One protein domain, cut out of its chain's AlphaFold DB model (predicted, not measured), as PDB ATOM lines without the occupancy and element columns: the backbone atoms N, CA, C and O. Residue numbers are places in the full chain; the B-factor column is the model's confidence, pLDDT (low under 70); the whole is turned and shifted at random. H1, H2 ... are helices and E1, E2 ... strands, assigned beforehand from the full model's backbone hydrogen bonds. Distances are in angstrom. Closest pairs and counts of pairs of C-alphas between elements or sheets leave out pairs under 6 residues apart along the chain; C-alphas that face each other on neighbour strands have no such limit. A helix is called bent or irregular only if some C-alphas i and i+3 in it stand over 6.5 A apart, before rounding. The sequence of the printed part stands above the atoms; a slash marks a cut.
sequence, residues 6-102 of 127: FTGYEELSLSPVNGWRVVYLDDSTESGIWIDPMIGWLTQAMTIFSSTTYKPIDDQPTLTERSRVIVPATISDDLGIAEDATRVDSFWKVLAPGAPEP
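Overview. This is residues 6 to 102 of the 127 residues of an uncharacterized protein of Glutamicibacter arilaitensis (UniProt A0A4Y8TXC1). A long, bent ladder of strands makes an L: E1 and E4 pair along one leg, and across tight links their chain turns into the hairpin E2 and E3, the other leg. E5 and E6 pack beside the first leg near the bend, the short helix H1 sits in the angle, and E7 lines up beside E2. The printed part has 97 residues, with strands E1 to E6, then H1, then E7. The larger sheet runs E1, E4, E5, E6 and is curled like part of a barrel; the smaller runs E3, E2, E7; both are antiparallel, and the class is mostly strand. The whole is loose, with a radius of gyration of the C-alphas of 16.3 A, and elongated, spanning 51 by 26 by 22 A.

Along the chain. E1, residues 6 to 16, begins at C-alpha 6 (48.973, -47.749, -14.659), is 29.8 A long and bends by 53 degrees at residue 13. E2 is residues 21 to 25, 13.4 A, and E3 is residues 33 to 37, 13.7 A. E4, residues 40 to 50, measures 31.0 A and ends at C-alpha 50 (52.084, -49.975, -20.055). E5, residues 68 to 75, is 20.5 A long and bends by 60 degrees at residue 72. E6 is residues 82 to 84, 7.2 A, and H1 is residues 85 to 88, 5.5 A. E7, residues 91 to 95, is 11.0 A long and ends at C-alpha 95 (36.804, -21.573, -0.743).

Arrangement. E1 and E4 are antiparallel at 160 degrees, with N 8 and O 47 2.8 A apart, within hydrogen-bond range. E4 and E5 form a hairpin, with N 42 and O 71 at 2.8 A. E5 and E6 form another, with N 83 and O 74 at 2.9 A. E4, E5 and E6 are a meander, each strand the antiparallel neighbour of the one before. E3 runs on into E4 at 97 degrees. In the hairpin E2 and E3, N 22 and O 36 are 2.8 A apart; between E2 and E7, N 23 and O 93 are 2.8 A apart. H1 is on the larger sheet, over none of its strands, at a height of 5.3 A; its closest C-alphas to E5 are Ala 85 and Thr 74, 5.0 A. It is too short for an O i to N i+4 pair, and its one O i to N i+3 pair is not within range. E1 and E7 are apart.

Size, cuts and confidence. The C-alphas of Glu 30 and Asp 59, the two farthest apart, are 52.6 A from each other. The printed part has no cut. The link from E4 to E5, residues 51 to 67, is long. Mean pLDDT of the printed part is 87.1; residues 27 to 31 and 88 to 90 are under 70.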
ATOM      1  N   PHE A   6      49.222 -48.830 -15.610       88.06
ATOM      2  CA  PHE A   6      48.973 -47.749 -14.659       88.06
ATOM      3  C   PHE A   6      48.339 -46.561 -15.381       88.06
ATOM      4  O   PHE A   6      48.399 -46.464 -16.607       88.06
ATOM      5  N   THR A   7      47.710 -45.670 -14.624       88.94
ATOM      6  CA  THR A   7      47.101 -44.446 -15.145       88.94
ATOM      7  C   THR A   7      47.941 -43.235 -14.761       88.94
ATOM      8  O   THR A   7      48.458 -43.137 -13.650       88.94
ATOM      9  N   GLY A   8      48.088 -42.314 -15.705       87.62
ATOM     10  CA  GLY A   8      48.600 -40.969 -15.496       87.62
ATOM     11  C   GLY A   8      47.606 -39.946 -16.033       87.62
ATOM     12  O   GLY A   8      46.594 -40.302 -16.639       87.62
ATOM     13  N   TYR A   9      47.908 -38.674 -15.811       89.69
ATOM     14  CA  TYR A   9      47.106 -37.562 -16.300       89.69
ATOM     15  C   TYR A   9      47.983 -36.628 -17.128       89.69
ATOM     16  O   TYR A   9      49.114 -36.343 -16.740       89.69
ATOM     17  N   GLU A  10      47.458 -36.185 -18.267       89.25
ATOM     18  CA  GLU A  10      48.077 -35.185 -19.136       89.25
ATOM     19  C   GLU A  10      47.302 -33.871 -19.019       89.25
ATOM     20  O   GLU A  10      46.068 -33.859 -19.082       89.25
ATOM     21  N   GLU A  11      48.018 -32.765 -18.842       90.25
ATOM     22  CA  GLU A  11      47.427 -31.431 -18.747       90.25
ATOM     23  C   GLU A  11      46.910 -30.960 -20.105       90.25
ATOM     24  O   GLU A  11      47.587 -31.085 -21.126       90.25
ATOM     25  N   LEU A  12      45.697 -30.409 -20.121       90.00
ATOM     26  CA  LEU A  12      45.058 -29.907 -21.337       90.00
ATOM     27  C   LEU A  12      44.955 -28.389 -21.350       90.00
ATOM     28  O   LEU A  12      45.200 -27.752 -22.374       90.00
ATOM     29  N   SER A  13      44.501 -27.815 -20.237       92.12
ATOM     30  CA  SER A  13      44.213 -26.389 -20.146       92.12
ATOM     31  C   SER A  13      44.126 -25.911 -18.702       92.12
ATOM     32  O   SER A  13      43.678 -26.636 -17.813       92.12
ATOM     33  N   LEU A  14      44.492 -24.643 -18.504       92.88
ATOM     34  CA  LEU A  14      44.294 -23.898 -17.266       92.88
ATOM     35  C   LEU A  14      43.217 -22.833 -17.484       92.88
ATOM     36  O   LEU A  14      43.270 -22.076 -18.452       92.88
ATOM     37  N   SER A  15      42.250 -22.762 -16.573       93.56
ATOM     38  CA  SER A  15      41.231 -21.707 -16.542       93.56
ATOM     39  C   SER A  15      41.417 -20.848 -15.290       93.56
ATOM     40  O   SER A  15      41.101 -21.330 -14.201       93.56
ATOM     41  N   PRO A  16      41.923 -19.604 -15.407       92.56
ATOM     42  CA  PRO A  16      42.129 -18.722 -14.261       92.56
ATOM     43  C   PRO A  16      40.833 -18.402 -13.512       92.56
ATOM     44  O   PRO A  16      39.752 -18.352 -14.106       92.56
ATOM     45  N   VAL A  17      40.946 -18.137 -12.212       92.81
ATOM     46  CA  VAL A  17      39.808 -17.817 -11.340       92.81
ATOM     47  C   VAL A  17      40.115 -16.642 -10.424       92.81
ATOM     48  O   VAL A  17      41.223 -16.501  -9.923       92.81
ATOM     49  N   ASN A  18      39.105 -15.812 -10.160       93.31
ATOM     50  CA  ASN A  18      39.245 -14.649  -9.286       93.31
ATOM     51  C   ASN A  18      38.520 -14.874  -7.958       93.31
ATOM     52  O   ASN A  18      37.356 -15.273  -7.947       93.31
ATOM     53  N   GLY A  19      39.196 -14.581  -6.844       92.44
ATOM     54  CA  GLY A  19      38.625 -14.607  -5.490       92.44
ATOM     55  C   GLY A  19      38.466 -15.996  -4.860       92.44
ATOM     56  O   GLY A  19      38.057 -16.091  -3.702       92.44
ATOM     57  N   TRP A  20      38.789 -17.062  -5.593       94.62
ATOM     58  CA  TRP A  20      38.876 -18.410  -5.040       94.62
ATOM     59  C   TRP A  20      40.157 -18.566  -4.227       94.62
ATOM     60  O   TRP A  20      41.182 -17.964  -4.551       94.62
ATOM     61  N   ARG A  21      40.090 -19.365  -3.165       92.50
ATOM     62  CA  ARG A  21      41.201 -19.573  -2.232       92.50
ATOM     63  C   ARG A  21      41.336 -21.044  -1.871       92.50
ATOM     64  O   ARG A  21      40.338 -21.765  -1.858       92.50
ATOM     65  N   VAL A  22      42.546 -21.460  -1.543       90.31
ATOM     66  CA  VAL A  22      42.872 -22.781  -1.002       90.31
ATOM     67  C   VAL A  22      43.281 -22.632   0.457       90.31
ATOM     68  O   VAL A  22      43.951 -21.673   0.828       90.31
ATOM     69  N   VAL A  23      42.818 -23.550   1.296       91.25
ATOM     70  CA  VAL A  23      43.115 -23.589   2.729       91.25
ATOM     71  C   VAL A  23      44.025 -24.769   2.992       91.25
ATOM     72  O   VAL A  23      43.656 -25.899   2.677       91.25
ATOM     73  N   TYR A  24      45.158 -24.516   3.622       88.19
ATOM     74  CA  TYR A  24      46.125 -25.507   4.065       88.19
ATOM     75  C   TYR A  24      45.982 -25.727   5.562       88.19
ATOM     76  O   TYR A  24      45.736 -24.778   6.304       88.19
ATOM     77  N   LEU A  25      46.139 -26.973   6.006       86.44
ATOM     78  CA  LEU A  25      46.367 -27.244   7.422       86.44
ATOM     79  C   LEU A  25      47.842 -27.026   7.695       86.44
ATOM     80  O   LEU A  25      48.686 -27.611   7.019       86.44
ATOM     81  N   ASP A  26      48.127 -26.225   8.704       79.19
ATOM     82  CA  ASP A  26      49.486 -25.913   9.097       79.19
ATOM     83  C   ASP A  26      49.640 -26.225  10.583       79.19
ATOM     84  O   ASP A  26      48.997 -25.619  11.438       79.19
ATOM     85  N   ASP A  27      50.470 -27.222  10.888       67.38
ATOM     86  CA  ASP A  27      50.759 -27.628  12.260       67.38
ATOM     87  C   ASP A  27      51.775 -26.705  12.955       67.38
ATOM     88  O   ASP A  27      52.042 -26.879  14.147       67.38
ATOM     89  N   SER A  28      52.309 -25.709  12.237       66.06
ATOM     90  CA  SER A  28      53.312 -24.763  12.724       66.06
ATOM     91  C   SER A  28      52.766 -23.385  13.128       66.06
ATOM     92  O   SER A  28      53.478 -22.636  13.800       66.06
ATOM     93  N   THR A  29      51.514 -23.044  12.794       62.19
ATOM     94  CA  THR A  29      50.908 -21.728  13.089       62.19
ATOM     95  C   THR A  29      49.833 -21.769  14.181       62.19
ATOM     96  O   THR A  29      49.121 -22.757  14.353       62.19
ATOM     97  N   GLU A  30      49.672 -20.660  14.922       56.81
ATOM     98  CA  GLU A  30      48.652 -20.517  15.985       56.81
ATOM     99  C   GLU A  30      47.206 -20.615  15.461       56.81
ATOM    100  O   GLU A  30      46.314 -21.025  16.203       56.81
ATOM    101  N   SER A  31      46.965 -20.265  14.191       63.22
ATOM    102  CA  SER A  31      45.666 -20.401  13.517       63.22
ATOM    103  C   SER A  31      45.361 -21.832  13.062       63.22
ATOM    104  O   SER A  31      44.216 -22.121  12.720       63.22
ATOM    105  N   GLY A  32      46.359 -22.724  13.026       81.94
ATOM    106  CA  GLY A  32      46.231 -24.094  12.517       81.94
ATOM    107  C   GLY A  32      45.999 -24.199  11.003       81.94
ATOM    108  O   GLY A  32      45.832 -25.309  10.490       81.94
ATOM    109  N   ILE A  33      45.953 -23.064  10.294       89.56
ATOM    110  CA  ILE A  33      45.769 -22.972   8.844       89.56
ATOM    111  C   ILE A  33      46.540 -21.798   8.237       89.56
ATOM    112  O   ILE A  33      46.716 -20.759   8.883       89.56
ATOM    113  N   TRP A  34      46.865 -21.939   6.952       88.38
ATOM    114  CA  TRP A  34      47.224 -20.845   6.045       88.38
ATOM    115  C   TRP A  34      46.261 -20.847   4.844       88.38
ATOM    116  O   TRP A  34      45.761 -21.899   4.442       88.38
ATOM    117  N   ILE A  35      45.948 -19.671   4.289       89.81
ATOM    118  CA  ILE A  35      45.056 -19.524   3.127       89.81
ATOM    119  C   ILE A  35      45.766 -18.769   2.004       89.81
ATOM    120  O   ILE A  35      46.210 -17.646   2.228       89.81
ATOM    121  N   ASP A  36      45.764 -19.336   0.796       88.56
ATOM    122  CA  ASP A  36      46.339 -18.720  -0.404       88.56
ATOM    123  C   ASP A  36      45.321 -18.523  -1.532       88.56
ATOM    124  O   ASP A  36      44.291 -19.208  -1.589       88.56
ATOM    125  N   PRO A  37      45.575 -17.579  -2.456       89.38
ATOM    126  CA  PRO A  37      44.780 -17.449  -3.667       89.38
ATOM    127  C   PRO A  37      44.913 -18.698  -4.546       89.38
ATOM    128  O   PRO A  37      46.010 -19.169  -4.828       89.38
ATOM    129  N   MET A  38      43.784 -19.203  -5.041       89.88
ATOM    130  CA  MET A  38      43.778 -20.274  -6.034       89.88
ATOM    131  C   MET A  38      43.994 -19.678  -7.424       89.88
ATOM    132  O   MET A  38      43.284 -18.752  -7.818       89.88
ATOM    133  N   ILE A  39      44.935 -20.228  -8.188       90.75
ATOM    134  CA  ILE A  39      45.301 -19.665  -9.495       90.75
ATOM    135  C   ILE A  39      44.329 -20.041 -10.619       90.75
ATOM    136  O   ILE A  39      44.230 -19.323 -11.615       90.75
ATOM    137  N   GLY A  40      43.598 -21.152 -10.490       93.12
ATOM    138  CA  GLY A  40      42.724 -21.632 -11.554       93.12
ATOM    139  C   GLY A  40      42.197 -23.048 -11.370       93.12
ATOM    140  O   GLY A  40      42.381 -23.687 -10.336       93.12
ATOM    141  N   TRP A  41      41.558 -23.524 -12.433       93.19
ATOM    142  CA  TRP A  41      41.169 -24.914 -12.633       93.19
ATOM    143  C   TRP A  41      42.057 -25.552 -13.695       93.19
ATOM    144  O   TRP A  41      42.146 -25.034 -14.812       93.19
ATOM    145  N   LEU A  42      42.664 -26.686 -13.370       93.25
ATOM    146  CA  LEU A  42      43.434 -27.489 -14.306       93.25
ATOM    147  C   LEU A  42      42.538 -28.591 -14.877       93.25
ATOM    148  O   LEU A  42      41.966 -29.389 -14.136       93.25
ATOM    149  N   THR A  43      42.400 -28.626 -16.200       93.94
ATOM    150  CA  THR A  43      41.713 -29.715 -16.905       93.94
ATOM    151  C   THR A  43      42.741 -30.731 -17.374       93.94
ATOM    152  O   THR A  43      43.698 -30.373 -18.060       93.94
ATOM    153  N   GLN A  44      42.516 -32.000 -17.052       93.00
ATOM    154  CA  GLN A  44      43.434 -33.090 -17.355       93.00
ATOM    155  C   GLN A  44      42.713 -34.240 -18.060       93.00
ATOM    156  O   GLN A  44      41.555 -34.527 -17.755       93.00
ATOM    157  N   ALA A  45      43.395 -34.912 -18.986       94.25
ATOM    158  CA  ALA A  45      42.939 -36.159 -19.598       94.25
ATOM    159  C   ALA A  45      43.637 -37.361 -18.958       94.25
ATOM    160  O   ALA A  45      44.835 -37.321 -18.694       94.25
ATOM    161  N   MET A  46      42.897 -38.450 -18.753       92.12
ATOM    162  CA  MET A  46      43.475 -39.709 -18.279       92.12
ATOM    163  C   MET A  46      44.205 -40.441 -19.411       92.12
ATOM    164  O   MET A  46      43.623 -40.678 -20.469       92.12
ATOM    165  N   THR A  47      45.435 -40.872 -19.141       91.00
ATOM    166  CA  THR A  47      46.277 -41.647 -20.059       91.00
ATOM    167  C   THR A  47      46.702 -42.949 -19.394       91.00
ATOM    168  O   THR A  47      47.202 -42.971 -18.272       91.00
ATOM    169  N   ILE A  48      46.489 -44.060 -20.086       91.12
ATOM    170  CA  ILE A  48      46.865 -45.400 -19.652       91.12
ATOM    171  C   ILE A  48      48.249 -45.721 -20.211       91.12
ATOM    172  O   ILE A  48      48.503 -45.589 -21.410       91.12
ATOM    173  N   PHE A  49      49.132 -46.181 -19.335       91.00
ATOM    174  CA  PHE A  49      50.502 -46.544 -19.655       91.00
ATOM    175  C   PHE A  49      50.726 -48.037 -19.437       91.00
ATOM    176  O   PHE A  49      50.206 -48.641 -18.493       91.00
ATOM    177  N   SER A  50      51.554 -48.634 -20.292       90.62
ATOM    178  CA  SER A  50      52.084 -49.975 -20.055       90.62
ATOM    179  C   SER A  50      53.083 -49.934 -18.902       90.62
ATOM    180  O   SER A  50      54.059 -49.187 -18.961       90.62
ATOM    181  N   SER A  51      52.910 -50.784 -17.887       85.88
ATOM    182  CA  SER A  51      53.887 -50.883 -16.796       85.88
ATOM    183  C   SER A  51      55.197 -51.562 -17.218       85.88
ATOM    184  O   SER A  51      56.146 -51.600 -16.443       85.88
ATOM    185  N   THR A  52      55.248 -52.154 -18.415       89.00
ATOM    186  CA  THR A  52      56.453 -52.803 -18.948       89.00
ATOM    187  C   THR A  52      57.308 -51.818 -19.731       89.00
ATOM    188  O   THR A  52      58.525 -51.807 -19.579       89.00
ATOM    189  N   THR A  53      56.685 -50.999 -20.582       89.69
ATOM    190  CA  THR A  53      57.408 -50.079 -21.474       89.69
ATOM    191  C   THR A  53      57.388 -48.630 -21.003       89.69
ATOM    192  O   THR A  53      58.136 -47.827 -21.553       89.69
ATOM    193  N   TYR A  54      56.544 -48.291 -20.022       87.88
ATOM    194  CA  TYR A  54      56.300 -46.922 -19.548       87.88
ATOM    195  C   TYR A  54      55.853 -45.955 -20.652       87.88
ATOM    196  O   TYR A  54      56.020 -44.743 -20.541       87.88
ATOM    197  N   LYS A  55      55.269 -46.485 -21.730       91.06
ATOM    198  CA  LYS A  55      54.701 -45.700 -22.830       91.06
ATOM    199  C   LYS A  55      53.172 -45.735 -22.781       91.06
ATOM    200  O   LYS A  55      52.625 -46.725 -22.273       91.06
ATOM    201  N   PRO A  56      52.486 -44.697 -23.301       90.00
ATOM    202  CA  PRO A  56      51.044 -44.751 -23.513       90.00
ATOM    203  C   PRO A  56      50.675 -45.999 -24.318       90.00
ATOM    204  O   PRO A  56      51.407 -46.372 -25.234       90.00
ATOM    205  N   ILE A  57      49.570 -46.658 -23.973       89.88
ATOM    206  CA  ILE A  57      49.050 -47.752 -24.806       89.88
ATOM    207  C   ILE A  57      48.461 -47.162 -26.101       89.88
ATOM    208  O   ILE A  57      47.848 -46.091 -26.054       89.88
ATOM    209  N   ASP A  58      48.656 -47.838 -27.235       82.88
ATOM    210  CA  ASP A  58      48.372 -47.273 -28.565       82.88
ATOM    211  C   ASP A  58      46.865 -47.102 -28.851       82.88
ATOM    212  O   ASP A  58      46.460 -46.103 -29.440       82.88
ATOM    213  N   ASP A  59      46.015 -48.015 -28.369       87.50
ATOM    214  CA  ASP A  59      44.569 -48.052 -28.669       87.50
ATOM    215  C   ASP A  59      43.717 -47.102 -27.796       87.50
ATOM    216  O   ASP A  59      42.589 -47.420 -27.409       87.50
ATOM    217  N   GLN A  60      44.243 -45.929 -27.437       89.19
ATOM    218  CA  GLN A  60      43.496 -44.937 -26.654       89.19
ATOM    219  C   GLN A  60      42.779 -43.927 -27.552       89.19
ATOM    220  O   GLN A  60      43.320 -43.547 -28.591       89.19
ATOM    221  N   PRO A  61      41.608 -43.407 -27.129       90.12
ATOM    222  CA  PRO A  61      40.980 -42.268 -27.789       90.12
ATOM    223  C   PRO A  61      41.944 -41.086 -27.921       90.12
ATOM    224  O   PRO A  61      42.897 -40.941 -27.140       90.12
ATOM    225  N   THR A  62      41.678 -40.201 -28.880       89.25
ATOM    226  CA  THR A  62      42.459 -38.968 -29.020       89.25
ATOM    227  C   THR A  62      42.353 -38.118 -27.755       89.25
ATOM    228  O   THR A  62      41.381 -38.215 -27.007       89.25
ATOM    229  N   LEU A  63      43.343 -37.260 -27.501       86.06
ATOM    230  CA  LEU A  63      43.417 -36.467 -26.269       86.06
ATOM    231  C   LEU A  63      42.123 -35.677 -25.980       86.06
ATOM    232  O   LEU A  63      41.693 -35.566 -24.835       86.06
ATOM    233  N   THR A  64      41.455 -35.185 -27.026       84.94
ATOM    234  CA  THR A  64      40.192 -34.442 -26.930       84.94
ATOM    235  C   THR A  64      38.977 -35.300 -26.574       84.94
ATOM    236  O   THR A  64      37.991 -34.750 -26.085       84.94
ATOM    237  N   GLU A  65      39.035 -36.612 -26.793       89.31
ATOM    238  CA  GLU A  65      37.941 -37.572 -26.578       89.31
ATOM    239  C   GLU A  65      38.101 -38.386 -25.284       89.31
ATOM    240  O   GLU A  65      37.189 -39.113 -24.890       89.31
ATOM    241  N   ARG A  66      39.250 -38.275 -24.608       90.50
ATOM    242  CA  ARG A  66      39.498 -38.943 -23.324       90.50
ATOM    243  C   ARG A  66      38.664 -38.321 -22.203       90.50
ATOM    244  O   ARG A  66      38.381 -37.120 -22.211       90.50
ATOM    245  N   SER A  67      38.322 -39.137 -21.204       89.62
ATOM    246  CA  SER A  67      37.683 -38.675 -19.967       89.62
ATOM    247  C   SER A  67      38.521 -37.587 -19.305       89.62
ATOM    248  O   SER A  67      39.737 -37.739 -19.153       89.62
ATOM    249  N   ARG A  68      37.850 -36.504 -18.906       92.44
ATOM    250  CA  ARG A  68      38.488 -35.326 -18.324       92.44
ATOM    251  C   ARG A  68      38.189 -35.219 -16.842       92.44
ATOM    252  O   ARG A  68      37.068 -35.485 -16.413       92.44
ATOM    253  N   VAL A  69      39.183 -34.770 -16.094       92.12
ATOM    254  CA  VAL A  69      39.050 -34.376 -14.695       92.12
ATOM    255  C   VAL A  69      39.405 -32.898 -14.595       92.12
ATOM    256  O   VAL A  69      40.269 -32.413 -15.323       92.12
ATOM    257  N   ILE A  70      38.689 -32.179 -13.735       92.25
ATOM    258  CA  ILE A  70      38.971 -30.783 -13.412       92.25
ATOM    259  C   ILE A  70      39.388 -30.746 -11.949       92.25
ATOM    260  O   ILE A  70      38.627 -31.188 -11.087       92.25
ATOM    261  N   VAL A  71      40.581 -30.225 -11.685       91.44
ATOM    262  CA  VAL A  71      41.151 -30.110 -10.340       91.44
ATOM    263  C   VAL A  71      41.523 -28.657 -10.039       91.44
ATOM    264  O   VAL A  71      41.753 -27.876 -10.969       91.44
ATOM    265  N   PRO A  72      41.565 -28.253  -8.762       90.88
ATOM    266  CA  PRO A  72      42.208 -27.007  -8.361       90.88
ATOM    267  C   PRO A  72      43.664 -26.978  -8.829       90.88
ATOM    268  O   PRO A  72      44.380 -27.970  -8.695       90.88
ATOM    269  N   ALA A  73      44.091 -25.846  -9.376       90.06
ATOM    270  CA  ALA A  73      45.470 -25.635  -9.789       90.06
ATOM    271  C   ALA A  73      46.234 -24.825  -8.730       90.06
ATOM    272  O   ALA A  73      45.683 -23.868  -8.178       90.06
ATOM    273  N   THR A  74      47.498 -25.183  -8.506       86.50
ATOM    274  CA  THR A  74      48.503 -24.390  -7.768       86.50
ATOM    275  C   THR A  74      49.694 -24.080  -8.686       86.50
ATOM    276  O   THR A  74      49.785 -24.668  -9.765       86.50
ATOM    277  N   ILE A  75      50.578 -23.148  -8.310       83.44
ATOM    278  CA  ILE A  75      51.861 -22.946  -9.005       83.44
ATOM    279  C   ILE A  75      52.926 -23.761  -8.286       83.44
ATOM    280  O   ILE A  75      53.094 -23.647  -7.079       83.44
ATOM    281  N   SER A  76      53.670 -24.549  -9.052       81.25
ATOM    282  CA  SER A  76      54.908 -25.162  -8.590       81.25
ATOM    283  C   SER A  76      56.000 -24.101  -8.516       81.25
ATOM    284  O   SER A  76      56.428 -23.589  -9.554       81.25
ATOM    285  N   ASP A  77      56.451 -23.765  -7.307       77.38
ATOM    286  CA  ASP A  77      57.505 -22.761  -7.093       77.38
ATOM    287  C   ASP A  77      58.823 -23.142  -7.787       77.38
ATOM    288  O   ASP A  77      59.543 -22.275  -8.284       77.38
ATOM    289  N   ASP A  78      59.115 -24.443  -7.883       79.50
ATOM    290  CA  ASP A  78      60.347 -24.966  -8.483       79.50
ATOM    291  C   ASP A  78      60.315 -24.957 -10.018       79.50
ATOM    292  O   ASP A  78      61.340 -24.732 -10.669       79.50
ATOM    293  N   LEU A  79      59.151 -25.234 -10.614       81.50
ATOM    294  CA  LEU A  79      59.010 -25.420 -12.061       81.50
ATOM    295  C   LEU A  79      58.364 -24.224 -12.771       81.50
ATOM    296  O   LEU A  79      58.466 -24.114 -13.994       81.50
ATOM    297  N   GLY A  80      57.706 -23.326 -12.034       82.50
ATOM    298  CA  GLY A  80      56.992 -22.176 -12.590       82.50
ATOM    299  C   GLY A  80      55.807 -22.557 -13.484       82.50
ATOM    300  O   GLY A  80      55.417 -21.775 -14.353       82.50
ATOM    301  N   ILE A  81      55.254 -23.760 -13.303       85.12
ATOM    302  CA  ILE A  81      54.100 -24.281 -14.048       85.12
ATOM    303  C   ILE A  81      52.907 -24.486 -13.115       85.12
ATOM    304  O   ILE A  81      53.066 -24.606 -11.900       85.12
ATOM    305  N   ALA A  82      51.705 -24.506 -13.692       86.19
ATOM    306  CA  ALA A  82      50.514 -24.896 -12.954       86.19
ATOM    307  C   ALA A  82      50.496 -26.415 -12.775       86.19
ATOM    308  O   ALA A  82      50.764 -27.130 -13.731       86.19
ATOM    309  N   GLU A  83      50.141 -26.892 -11.586       87.06
ATOM    310  CA  GLU A  83      50.058 -28.321 -11.279       87.06
ATOM    311  C   GLU A  83      48.758 -28.658 -10.541       87.06
ATOM    312  O   GLU A  83      48.072 -27.786  -9.996       87.06
ATOM    313  N   ASP A  84      48.413 -29.948 -10.532       87.81
ATOM    314  CA  ASP A  84      47.303 -30.483  -9.748       87.81
ATOM    315  C   ASP A  84      47.579 -30.283  -8.261       87.81
ATOM    316  O   ASP A  84      48.372 -31.015  -7.656       87.81
ATOM    317  N   ALA A  85      46.877 -29.319  -7.668       81.62
ATOM    318  CA  ALA A  85      47.064 -28.980  -6.273       81.62
ATOM    319  C   ALA A  85      46.829 -30.198  -5.374       81.62
ATOM    320  O   ALA A  85      47.505 -30.319  -4.373       81.62
ATOM    321  N   THR A  86      45.979 -31.162  -5.746       76.50
ATOM    322  CA  THR A  86      45.716 -32.351  -4.916       76.50
ATOM    323  C   THR A  86      46.901 -33.317  -4.810       76.50
ATOM    324  O   THR A  86      46.895 -34.205  -3.956       76.50
ATOM    325  N   ARG A  87      47.908 -33.175  -5.683       74.38
ATOM    326  CA  ARG A  87      49.075 -34.065  -5.759       74.38
ATOM    327  C   ARG A  87      50.335 -33.468  -5.157       74.38
ATOM    328  O   ARG A  87      51.115 -34.217  -4.574       74.38
ATOM    329  N   VAL A  88      50.546 -32.170  -5.348       66.00
ATOM    330  CA  VAL A  88      51.724 -31.452  -4.838       66.00
ATOM    331  C   VAL A  88      51.475 -30.844  -3.469       66.00
ATOM    332  O   VAL A  88      52.355 -30.887  -2.614       66.00
ATOM    333  N   ASP A  89      50.261 -30.355  -3.237       63.84
ATOM    334  CA  ASP A  89      49.938 -29.512  -2.100       63.84
ATOM    335  C   ASP A  89      48.803 -30.136  -1.292       63.84
ATOM    336  O   ASP A  89      47.678 -30.318  -1.749       63.84
ATOM    337  N   SER A  90      49.067 -30.491  -0.039       66.44
ATOM    338  CA  SER A  90      48.041 -31.090   0.827       66.44
ATOM    339  C   SER A  90      47.067 -30.034   1.362       66.44
ATOM    340  O   SER A  90      46.886 -29.905   2.573       66.44
ATOM    341  N   PHE A  91      46.444 -29.253   0.477       83.44
ATOM    342  CA  PHE A  91      45.411 -28.311   0.876       83.44
ATOM    343  C   PHE A  91      44.171 -29.088   1.347       83.44
ATOM    344  O   PHE A  91      43.786 -30.128   0.811       83.44
ATOM    345  N   TRP A  92      43.539 -28.579   2.394       88.62
ATOM    346  CA  TRP A  92      42.368 -29.171   3.022       88.62
ATOM    347  C   TRP A  92      41.069 -28.812   2.303       88.62
ATOM    348  O   TRP A  92      40.208 -29.672   2.112       88.62
ATOM    349  N   LYS A  93      40.893 -27.543   1.918       90.50
ATOM    350  CA  LYS A  93      39.602 -27.045   1.421       90.50
ATOM    351  C   LYS A  93      39.769 -25.957   0.369       90.50
ATOM    352  O   LYS A  93      40.660 -25.123   0.466       90.50
ATOM    353  N   VAL A  94      38.853 -25.929  -0.598       91.94
ATOM    354  CA  VAL A  94      38.694 -24.813  -1.541       91.94
ATOM    355  C   VAL A  94      37.557 -23.908  -1.070       91.94
ATOM    356  O   VAL A  94      36.467 -24.384  -0.744       91.94
ATOM    357  N   LEU A  95      37.792 -22.598  -1.066       94.31
ATOM    358  CA  LEU A  95      36.804 -21.573  -0.743       94.31
ATOM    359  C   LEU A  95      36.398 -20.809  -2.001       94.31
ATOM    360  O   LEU A  95      37.236 -20.254  -2.715       94.31
ATOM    361  N   ALA A  96      35.088 -20.725  -2.225       95.25
ATOM    362  CA  ALA A  96      34.517 -19.885  -3.267       95.25
ATOM    363  C   ALA A  96      34.715 -18.380  -2.960       95.25
ATOM    364  O   ALA A  96      34.973 -17.999  -1.806       95.25
ATOM    365  N   PRO A  97      34.556 -17.497  -3.964       96.06
ATOM    366  CA  PRO A  97      34.605 -16.055  -3.764       96.06
ATOM    367  C   PRO A  97      33.579 -15.605  -2.724       96.06
ATOM    368  O   PRO A  97      32.396 -15.928  -2.820       96.06
ATOM    369  N   GLY A  98      34.044 -14.877  -1.707       95.25
ATOM    370  CA  GLY A  98      33.204 -14.389  -0.608       95.25
ATOM    371  C   GLY A  98      32.774 -15.448   0.415       95.25
ATOM    372  O   GLY A  98      32.105 -15.096   1.383       95.25
ATOM    373  N   ALA A  99      33.156 -16.720   0.249       97.25
ATOM    374  CA  ALA A  99      32.904 -17.733   1.268       97.25
ATOM    375  C   ALA A  99      33.660 -17.388   2.568       97.25
ATOM    376  O   ALA A  99      34.799 -16.908   2.494       97.25
ATOM    377  N   PRO A 100      33.063 -17.617   3.750       95.75
ATOM    378  CA  PRO A 100      33.761 -17.399   5.008       95.75
ATOM    379  C   PRO A 100      34.941 -18.366   5.146       95.75
ATOM    380  O   PRO A 100      34.952 -19.453   4.560       95.75
ATOM    381  N   GLU A 101      35.936 -17.953   5.921       94.25
ATOM    382  CA  GLU A 101      37.032 -18.829   6.330       94.25
ATOM    383  C   GLU A 101      36.519 -19.925   7.277       94.25
ATOM    384  O   GLU A 101      35.474 -19.737   7.915       94.25
ATOM    385  N   PRO A 102      37.210 -21.076   7.366       93.56
ATOM    386  CA  PRO A 102      36.822 -22.134   8.286       93.56
ATOM    387  C   PRO A 102      36.799 -21.646   9.732       93.56
ATOM    388  O   PRO A 102      37.655 -20.884  10.178       93.56
TER     389      PRO A 102